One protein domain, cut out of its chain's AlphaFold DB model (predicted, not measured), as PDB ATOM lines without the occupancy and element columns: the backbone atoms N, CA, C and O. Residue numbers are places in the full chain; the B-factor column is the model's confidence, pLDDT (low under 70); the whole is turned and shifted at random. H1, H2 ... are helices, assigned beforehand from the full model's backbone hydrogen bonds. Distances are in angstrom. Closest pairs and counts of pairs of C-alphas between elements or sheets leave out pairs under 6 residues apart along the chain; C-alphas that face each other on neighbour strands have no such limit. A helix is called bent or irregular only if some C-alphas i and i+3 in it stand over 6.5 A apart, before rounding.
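AT A GLANCE: This is residues 106 to 162 of the 162 residues of an uncharacterized protein of Candidatus Jidaibacter acanthamoeba (UniProt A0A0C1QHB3). One long helix, H2, makes nearly the whole length of a rod, and at each of its ends the chain folds back along it: the short helix H1 at one end, in a helical hairpin, and the four-residue H3 at the other. Between these two ends, residues 132 to 139 of H2 stand free, with no other part beside them. The printed part has 57 residues with three named helices, in the order H1, H2, H3, and no named strand; its class is all helix. It is extended, with a radius of gyration of the C-alphas of 18.0 A, and the C-alphas span 52 by 21 by 10 A along their three main axes.

IN THESE COORDINATES: H2 is the longest helix, with 34 residues, 121 to 154. It runs 48.4 A from C-alpha 121 at (225.440, 229.901, 239.160) to C-alpha 154 at (232.760, 244.557, 193.652). H1, residues 111 to 119, comes before it, begins with C-alpha 111 at (233.210, 238.138, 233.457) and is 12.2 A long. H3, residues 158 to 161, comes after it, is 4.9 A long and ends with C-alpha 161 at (227.511, 240.529, 199.709). No helix is bent.

HOW THE PARTS SIT: H2 touches both other helices, each with a part of its length alone. With residues 122 to 128 it touches H1, and the closest C-alphas, those of Lys 116 and Glu 124, are 4.8 A apart. The two run opposite ways at a shallow tilt of 22 degrees and form a helical hairpin. With residues 147 to 151 H2 touches H3; the closest C-alphas there are those of Gly 147 and Ala 161, 4.8 A apart. H1 and H3 are apart. In H1 and H2 every O i to N i+4 pair is within hydrogen-bond range. H3 is too short for such a pair, and its one O i to N i+3 pair is within range.

THE WHOLE: The two C-alphas farthest apart are those of Phe 118 and Ser 155, at 52.5 A. The C-alphas of Asp 106 and Ile 162, the first and last printed residues, are 40.2 A apart. The printed part has no cut, and it ends at residue 162, the chain's last residue. The links from H1 to H2, of 1 residue, and from H2 to H3, of 3 residues, are both tight. The mean pLDDT of the printed part is 89.0; the model's confidence is low, under 70, at residues 161 to 162, and H3 has a mean pLDDT of 73.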
ATOM      1  N   ASP A 106     241.933 235.005 240.256       82.19
ATOM      2  CA  ASP A 106     242.929 234.229 239.529       82.19
ATOM      3  C   ASP A 106     242.337 232.906 239.028       82.19
ATOM      4  O   ASP A 106     241.661 232.172 239.746       82.19
ATOM      5  N   GLY A 107     242.568 232.617 237.749       83.75
ATOM      6  CA  GLY A 107     241.976 231.467 237.066       83.75
ATOM      7  C   GLY A 107     240.562 231.684 236.522       83.75
ATOM      8  O   GLY A 107     240.101 230.823 235.773       83.75
ATOM      9  N   MET A 108     239.907 232.814 236.809       90.12
ATOM     10  CA  MET A 108     238.666 233.202 236.129       90.12
ATOM     11  C   MET A 108     238.994 233.699 234.720       90.12
ATOM     12  O   MET A 108     239.879 234.538 234.543       90.12
ATOM     13  N   ILE A 109     238.303 233.164 233.714       89.75
ATOM     14  CA  ILE A 109     238.573 233.470 232.298       89.75
ATOM     15  C   ILE A 109     237.472 234.325 231.668       89.75
ATOM     16  O   ILE A 109     237.661 234.856 230.575       89.75
ATOM     17  N   SER A 110     236.334 234.480 232.346       91.62
ATOM     18  CA  SER A 110     235.196 235.268 231.881       91.62
ATOM     19  C   SER A 110     234.655 236.205 232.962       91.62
ATOM     20  O   SER A 110     234.811 235.983 234.162       91.62
ATOM     21  N   VAL A 111     233.945 237.253 232.536       91.31
ATOM     22  CA  VAL A 111     233.210 238.138 233.457       91.31
ATOM     23  C   VAL A 111     232.089 237.373 234.176       91.31
ATOM     24  O   VAL A 111     231.789 237.656 235.334       91.31
ATOM     25  N   SER A 112     231.502 236.364 233.528       93.00
ATOM     26  CA  SER A 112     230.476 235.508 234.129       93.00
ATOM     27  C   SER A 112     231.006 234.693 235.314       93.00
ATOM     28  O   SER A 112     230.279 234.539 236.292       93.00
ATOM     29  N   ASP A 113     232.276 234.269 235.293       93.06
ATOM     30  CA  ASP A 113     232.928 233.608 236.438       93.06
ATOM     31  C   ASP A 113     233.016 234.543 237.656       93.06
ATOM     32  O   ASP A 113     232.794 234.135 238.796       93.06
ATOM     33  N   ILE A 114     233.277 235.831 237.417       92.94
ATOM     34  CA  ILE A 114     233.304 236.852 238.473       92.94
ATOM     35  C   ILE A 114     231.892 237.058 239.033       92.94
ATOM     36  O   ILE A 114     231.700 237.128 240.246       92.94
ATOM     37  N   ILE A 115     230.877 237.104 238.167       93.94
ATOM     38  CA  ILE A 115     229.473 237.220 238.585       93.94
ATOM     39  C   ILE A 115     229.045 235.992 239.398       93.94
ATOM     40  O   ILE A 115     228.372 236.148 240.418       93.94
ATOM     41  N   LYS A 116     229.484 234.789 239.012       94.50
ATOM     42  CA  LYS A 116     229.268 233.551 239.775       94.50
ATOM     43  C   LYS A 116     229.794 233.670 241.201       94.50
ATOM     44  O   LYS A 116     229.102 233.257 242.129       94.50
ATOM     45  N   TYR A 117     230.990 234.234 241.377       91.88
ATOM     46  CA  TYR A 117     231.616 234.389 242.690       91.88
ATOM     47  C   TYR A 117     230.760 235.231 243.652       91.88
ATOM     48  O   TYR A 117     230.668 234.905 244.832       91.88
ATOM     49  N   PHE A 118     230.085 236.272 243.153       92.75
ATOM     50  CA  PHE A 118     229.253 237.155 243.984       92.75
ATOM     51  C   PHE A 118     227.777 236.740 244.077       92.75
ATOM     52  O   PHE A 118     227.151 236.957 245.112       92.75
ATOM     53  N   TYR A 119     227.209 236.166 243.013       94.31
ATOM     54  CA  TYR A 119     225.757 235.983 242.854       94.31
ATOM     55  C   TYR A 119     225.334 234.534 242.552       94.31
ATOM     56  O   TYR A 119     224.141 234.236 242.453       94.31
ATOM     57  N   GLY A 120     226.291 233.613 242.421       95.56
ATOM     58  CA  GLY A 120     226.056 232.193 242.176       95.56
ATOM     59  C   GLY A 120     225.755 231.826 240.717       95.56
ATOM     60  O   GLY A 120     225.717 232.655 239.808       95.56
ATOM     61  N   VAL A 121     225.515 230.530 240.496       95.50
ATOM     62  CA  VAL A 121     225.440 229.901 239.160       95.50
ATOM     63  C   VAL A 121     224.276 230.419 238.306       95.50
ATOM     64  O   VAL A 121     224.387 230.527 237.090       95.50
ATOM     65  N   LYS A 122     223.142 230.779 238.918       95.94
ATOM     66  CA  LYS A 122     221.998 231.308 238.154       95.94
ATOM     67  C   LYS A 122     222.335 232.649 237.492       95.94
ATOM     68  O   LYS A 122     221.979 232.866 236.337       95.94
ATOM     69  N   ALA A 123     223.041 233.521 238.213       95.88
ATOM     70  CA  ALA A 123     223.469 234.818 237.704       95.88
ATOM     71  C   ALA A 123     224.589 234.685 236.661       95.88
ATOM     72  O   ALA A 123     224.580 235.406 235.666       95.88
ATOM     73  N   GLU A 124     225.502 233.727 236.842       95.56
ATOM     74  CA  GLU A 124     226.525 233.358 235.852       95.56
ATOM     75  C   GLU A 124     225.890 233.018 234.499       95.56
ATOM     76  O   GLU A 124     226.183 233.683 233.507       95.56
ATOM     77  N   VAL A 125     224.962 232.054 234.471       96.38
ATOM     78  CA  VAL A 125     224.297 231.616 233.233       96.38
ATOM     79  C   VAL A 125     223.534 232.767 232.585       96.38
ATOM     80  O   VAL A 125     223.662 232.988 231.382       96.38
ATOM     81  N   PHE A 126     222.785 233.542 233.374       96.88
ATOM     82  CA  PHE A 126     222.065 234.705 232.860       96.88
ATOM     83  C   PHE A 126     223.016 235.735 232.233       96.88
ATOM     84  O   PHE A 126     222.808 236.156 231.096       96.88
ATOM     85  N   SER A 127     224.094 236.095 232.937       95.88
ATOM     86  CA  SER A 127     225.092 237.041 232.431       95.88
ATOM     87  C   SER A 127     225.786 236.540 231.162       95.88
ATOM     88  O   SER A 127     226.026 237.331 230.251       95.88
ATOM     89  N   GLY A 128     226.048 235.233 231.067       95.56
ATOM     90  CA  GLY A 128     226.635 234.608 229.886       95.56
ATOM     91  C   GLY A 128     225.706 234.676 228.673       95.56
ATOM     92  O   GLY A 128     226.150 235.031 227.585       95.56
ATOM     93  N   ILE A 129     224.406 234.418 228.861       96.69
ATOM     94  CA  ILE A 129     223.396 234.525 227.792       96.69
ATOM     95  C   ILE A 129     223.273 235.971 227.302       96.69
ATOM     96  O   ILE A 129     223.266 236.214 226.096       96.69
ATOM     97  N   VAL A 130     223.214 236.937 228.223       96.44
ATOM     98  CA  VAL A 130     223.161 238.364 227.871       96.44
ATOM     99  C   VAL A 130     224.427 238.783 227.121       96.44
ATOM    100  O   VAL A 130     224.332 239.423 226.077       96.44
ATOM    101  N   GLY A 131     225.606 238.376 227.603       95.06
ATOM    102  CA  GLY A 131     226.878 238.647 226.933       95.06
ATOM    103  C   GLY A 131     226.923 238.069 225.517       95.06
ATOM    104  O   GLY A 131     227.298 238.768 224.577       95.06
ATOM    105  N   TYR A 132     226.458 236.833 225.339       95.44
ATOM    106  CA  TYR A 132     226.352 236.204 224.023       95.44
ATOM    107  C   TYR A 132     225.423 236.982 223.077       95.44
ATOM    108  O   TYR A 132     225.785 237.228 221.927       95.44
ATOM    109  N   ALA A 133     224.262 237.436 223.560       96.62
ATOM    110  CA  ALA A 133     223.336 238.245 222.768       96.62
ATOM    111  C   ALA A 133     223.949 239.589 222.330       96.62
ATOM    112  O   ALA A 133     223.776 240.002 221.182       96.62
ATOM    113  N   VAL A 134     224.717 240.248 223.206       94.81
ATOM    114  CA  VAL A 134     225.457 241.474 222.856       94.81
ATOM    115  C   VAL A 134     226.492 241.190 221.767       94.81
ATOM    116  O   VAL A 134     226.560 241.930 220.784       94.81
ATOM    117  N   CYS A 135     227.251 240.097 221.888       94.00
ATOM    118  CA  CYS A 135     228.220 239.694 220.869       94.00
ATOM    119  C   CYS A 135     227.561 239.458 219.503       94.00
ATOM    120  O   CYS A 135     228.106 239.899 218.494       94.00
ATOM    121  N   LEU A 136     226.377 238.835 219.454       95.25
ATOM    122  CA  LEU A 136     225.625 238.668 218.204       95.25
ATOM    123  C   LEU A 136     225.266 240.013 217.558       95.25
ATOM    124  O   LEU A 136     225.412 240.165 216.345       95.25
ATOM    125  N   GLY A 137     224.849 240.999 218.357       93.00
ATOM    126  CA  GLY A 137     224.563 242.348 217.865       93.00
ATOM    127  C   GLY A 137     225.801 243.032 217.278       93.00
ATOM    128  O   GLY A 137     225.749 243.572 216.174       93.00
ATOM    129  N   VAL A 138     226.936 242.949 217.980       91.88
ATOM    130  CA  VAL A 138     228.213 243.506 217.501       91.88
ATOM    131  C   VAL A 138     228.654 242.833 216.204       91.88
ATOM    132  O   VAL A 138     229.019 243.522 215.254       91.88
ATOM    133  N   ILE A 139     228.564 241.505 216.125       92.81
ATOM    134  CA  ILE A 139     228.884 240.749 214.909       92.81
ATOM    135  C   ILE A 139     227.977 241.190 213.750       92.81
ATOM    136  O   ILE A 139     228.482 241.478 212.667       92.81
ATOM    137  N   GLY A 140     226.668 241.337 213.975       92.06
ATOM    138  CA  GLY A 140     225.729 241.806 212.948       92.06
ATOM    139  C   GLY A 140     226.082 243.186 212.375       92.06
ATOM    140  O   GLY A 140     226.033 243.380 211.157       92.06
ATOM    141  N   MET A 141     226.515 244.124 213.228       91.25
ATOM    142  CA  MET A 141     227.007 245.436 212.781       91.25
ATOM    143  C   MET A 141     228.266 245.313 211.913       91.25
ATOM    144  O   MET A 141     228.373 245.980 210.883       91.25
ATOM    145  N   GLN A 142     229.200 244.434 212.288       91.19
ATOM    146  CA  GLN A 142     230.428 244.206 211.519       91.19
ATOM    147  C   GLN A 142     230.143 243.579 210.149       91.19
ATOM    148  O   GLN A 142     230.703 244.029 209.150       91.19
ATOM    149  N   PHE A 143     229.245 242.591 210.079       91.12
ATOM    150  CA  PHE A 143     228.833 241.971 208.814       91.12
ATOM    151  C   PHE A 143     228.125 242.963 207.889       91.12
ATOM    152  O   PHE A 143     228.406 242.992 206.696       91.12
ATOM    153  N   THR A 144     227.267 243.826 208.435       90.69
ATOM    154  CA  THR A 144     226.588 244.887 207.671       90.69
ATOM    155  C   THR A 144     227.587 245.870 207.054       90.69
ATOM    156  O   THR A 144     227.495 246.205 205.868       90.69
ATOM    157  N   ALA A 145     228.582 246.303 207.834       90.12
ATOM    158  CA  ALA A 145     229.644 247.177 207.342       90.12
ATOM    159  C   ALA A 145     230.491 246.482 206.264       90.12
ATOM    160  O   ALA A 145     230.742 247.057 205.203       90.12
ATOM    161  N   LEU A 146     230.877 245.224 206.495       88.75
ATOM    162  CA  LEU A 146     231.645 244.431 205.536       88.75
ATOM    163  C   LEU A 146     230.878 244.220 204.222       88.75
ATOM    164  O   LEU A 146     231.434 244.462 203.154       88.75
ATOM    165  N   GLY A 147     229.603 243.832 204.287       88.00
ATOM    166  CA  GLY A 147     228.761 243.632 203.106       88.00
ATOM    167  C   GLY A 147     228.572 244.919 202.303       88.00
ATOM    168  O   GLY A 147     228.638 244.896 201.075       88.00
ATOM    169  N   SER A 148     228.438 246.065 202.978       86.88
ATOM    170  CA  SER A 148     228.364 247.381 202.326       86.88
ATOM    171  C   SER A 148     229.657 247.728 201.578       86.88
ATOM    172  O   SER A 148     229.614 248.230 200.451       86.88
ATOM    173  N   LEU A 149     230.815 247.414 202.171       85.12
ATOM    174  CA  LEU A 149     232.117 247.590 201.526       85.12
ATOM    175  C   LEU A 149     232.268 246.658 200.322       85.12
ATOM    176  O   LEU A 149     232.611 247.122 199.239       85.12
ATOM    177  N   ILE A 150     231.963 245.368 200.471       84.50
ATOM    178  CA  ILE A 150     232.064 244.382 199.386       84.50
ATOM    179  C   ILE A 150     231.145 244.762 198.220       84.50
ATOM    180  O   ILE A 150     231.589 244.755 197.071       84.50
ATOM    181  N   ALA A 151     229.896 245.140 198.502       85.38
ATOM    182  CA  ALA A 151     228.945 245.593 197.490       85.38
ATOM    183  C   ALA A 151     229.485 246.803 196.714       85.38
ATOM    184  O   ALA A 151     229.441 246.819 195.484       85.38
ATOM    185  N   SER A 152     230.070 247.772 197.423       81.69
ATOM    186  CA  SER A 152     230.659 248.973 196.820       81.69
ATOM    187  C   SER A 152     231.907 248.657 195.983       81.69
ATOM    188  O   SER A 152     232.034 249.139 194.861       81.69
ATOM    189  N   PHE A 153     232.809 247.808 196.488       77.62
ATOM    190  CA  PHE A 153     234.074 247.465 195.822       77.62
ATOM    191  C   PHE A 153     233.905 246.519 194.626       77.62
ATOM    192  O   PHE A 153     234.604 246.663 193.623       77.62
ATOM    193  N   LEU A 154     233.003 245.538 194.716       77.75
ATOM    194  CA  LEU A 154     232.760 244.557 193.652       77.75
ATOM    195  C   LEU A 154     231.594 244.946 192.734       77.75
ATOM    196  O   LEU A 154     231.360 244.257 191.742       77.75
ATOM    197  N   SER A 155     230.884 246.043 193.032       78.44
ATOM    198  CA  SER A 155     229.669 246.468 192.317       78.44
ATOM    199  C   SER A 155     228.601 245.362 192.252       78.44
ATOM    200  O   SER A 155     227.930 245.190 191.233       78.44
ATOM    201  N   ILE A 156     228.463 244.589 193.334       81.88
ATOM    202  CA  ILE A 156     227.461 243.521 193.482       81.88
ATOM    203  C   ILE A 156     226.334 243.965 194.422       81.88
ATOM    204  O   ILE A 156     226.492 244.900 195.202       81.88
ATOM    205  N   ASN A 157     225.180 243.299 194.352       77.81
ATOM    206  CA  ASN A 157     224.048 243.623 195.217       77.81
ATOM    207  C   ASN A 157     224.370 243.299 196.689       77.81
ATOM    208  O   ASN A 157     224.941 242.248 196.982       77.81
ATOM    209  N   TYR A 158     223.950 244.173 197.606       74.62
ATOM    210  CA  TYR A 158     224.123 244.014 199.051       74.62
ATOM    211  C   TYR A 158     223.591 242.670 199.573       74.62
ATOM    212  O   TYR A 158     224.269 242.018 200.356       74.62
ATOM    213  N   SER A 159     222.453 242.185 199.061       73.69
ATOM    214  CA  SER A 159     221.883 240.886 199.463       73.69
ATOM    215  C   SER A 159     222.747 239.678 199.085       73.69
ATOM    216  O   SER A 159     222.519 238.585 199.586       73.69
ATOM    217  N   THR A 160     223.698 239.845 198.163       73.88
ATOM    218  CA  THR A 160     224.667 238.812 197.762       73.88
ATOM    219  C   THR A 160     226.017 238.997 198.464       73.88
ATOM    220  O   THR A 160     226.858 238.105 198.415       73.88
ATOM    221  N   ALA A 161     226.246 240.157 199.085       68.44
ATOM    222  CA  ALA A 161     227.511 240.529 199.709       68.44
ATOM    223  C   ALA A 161     227.603 240.178 201.207       68.44
ATOM    224  O   ALA A 161     228.704 240.231 201.756       68.44
ATOM    225  N   ILE A 162     226.479 239.853 201.859       60.28
ATOM    226  CA  ILE A 162     226.382 239.472 203.283       60.28
ATOM    227  C   ILE A 162     226.094 237.981 203.406       60.28
ATOM    228  O   ILE A 162     225.270 237.485 202.604       60.28
TER     229      ILE A 162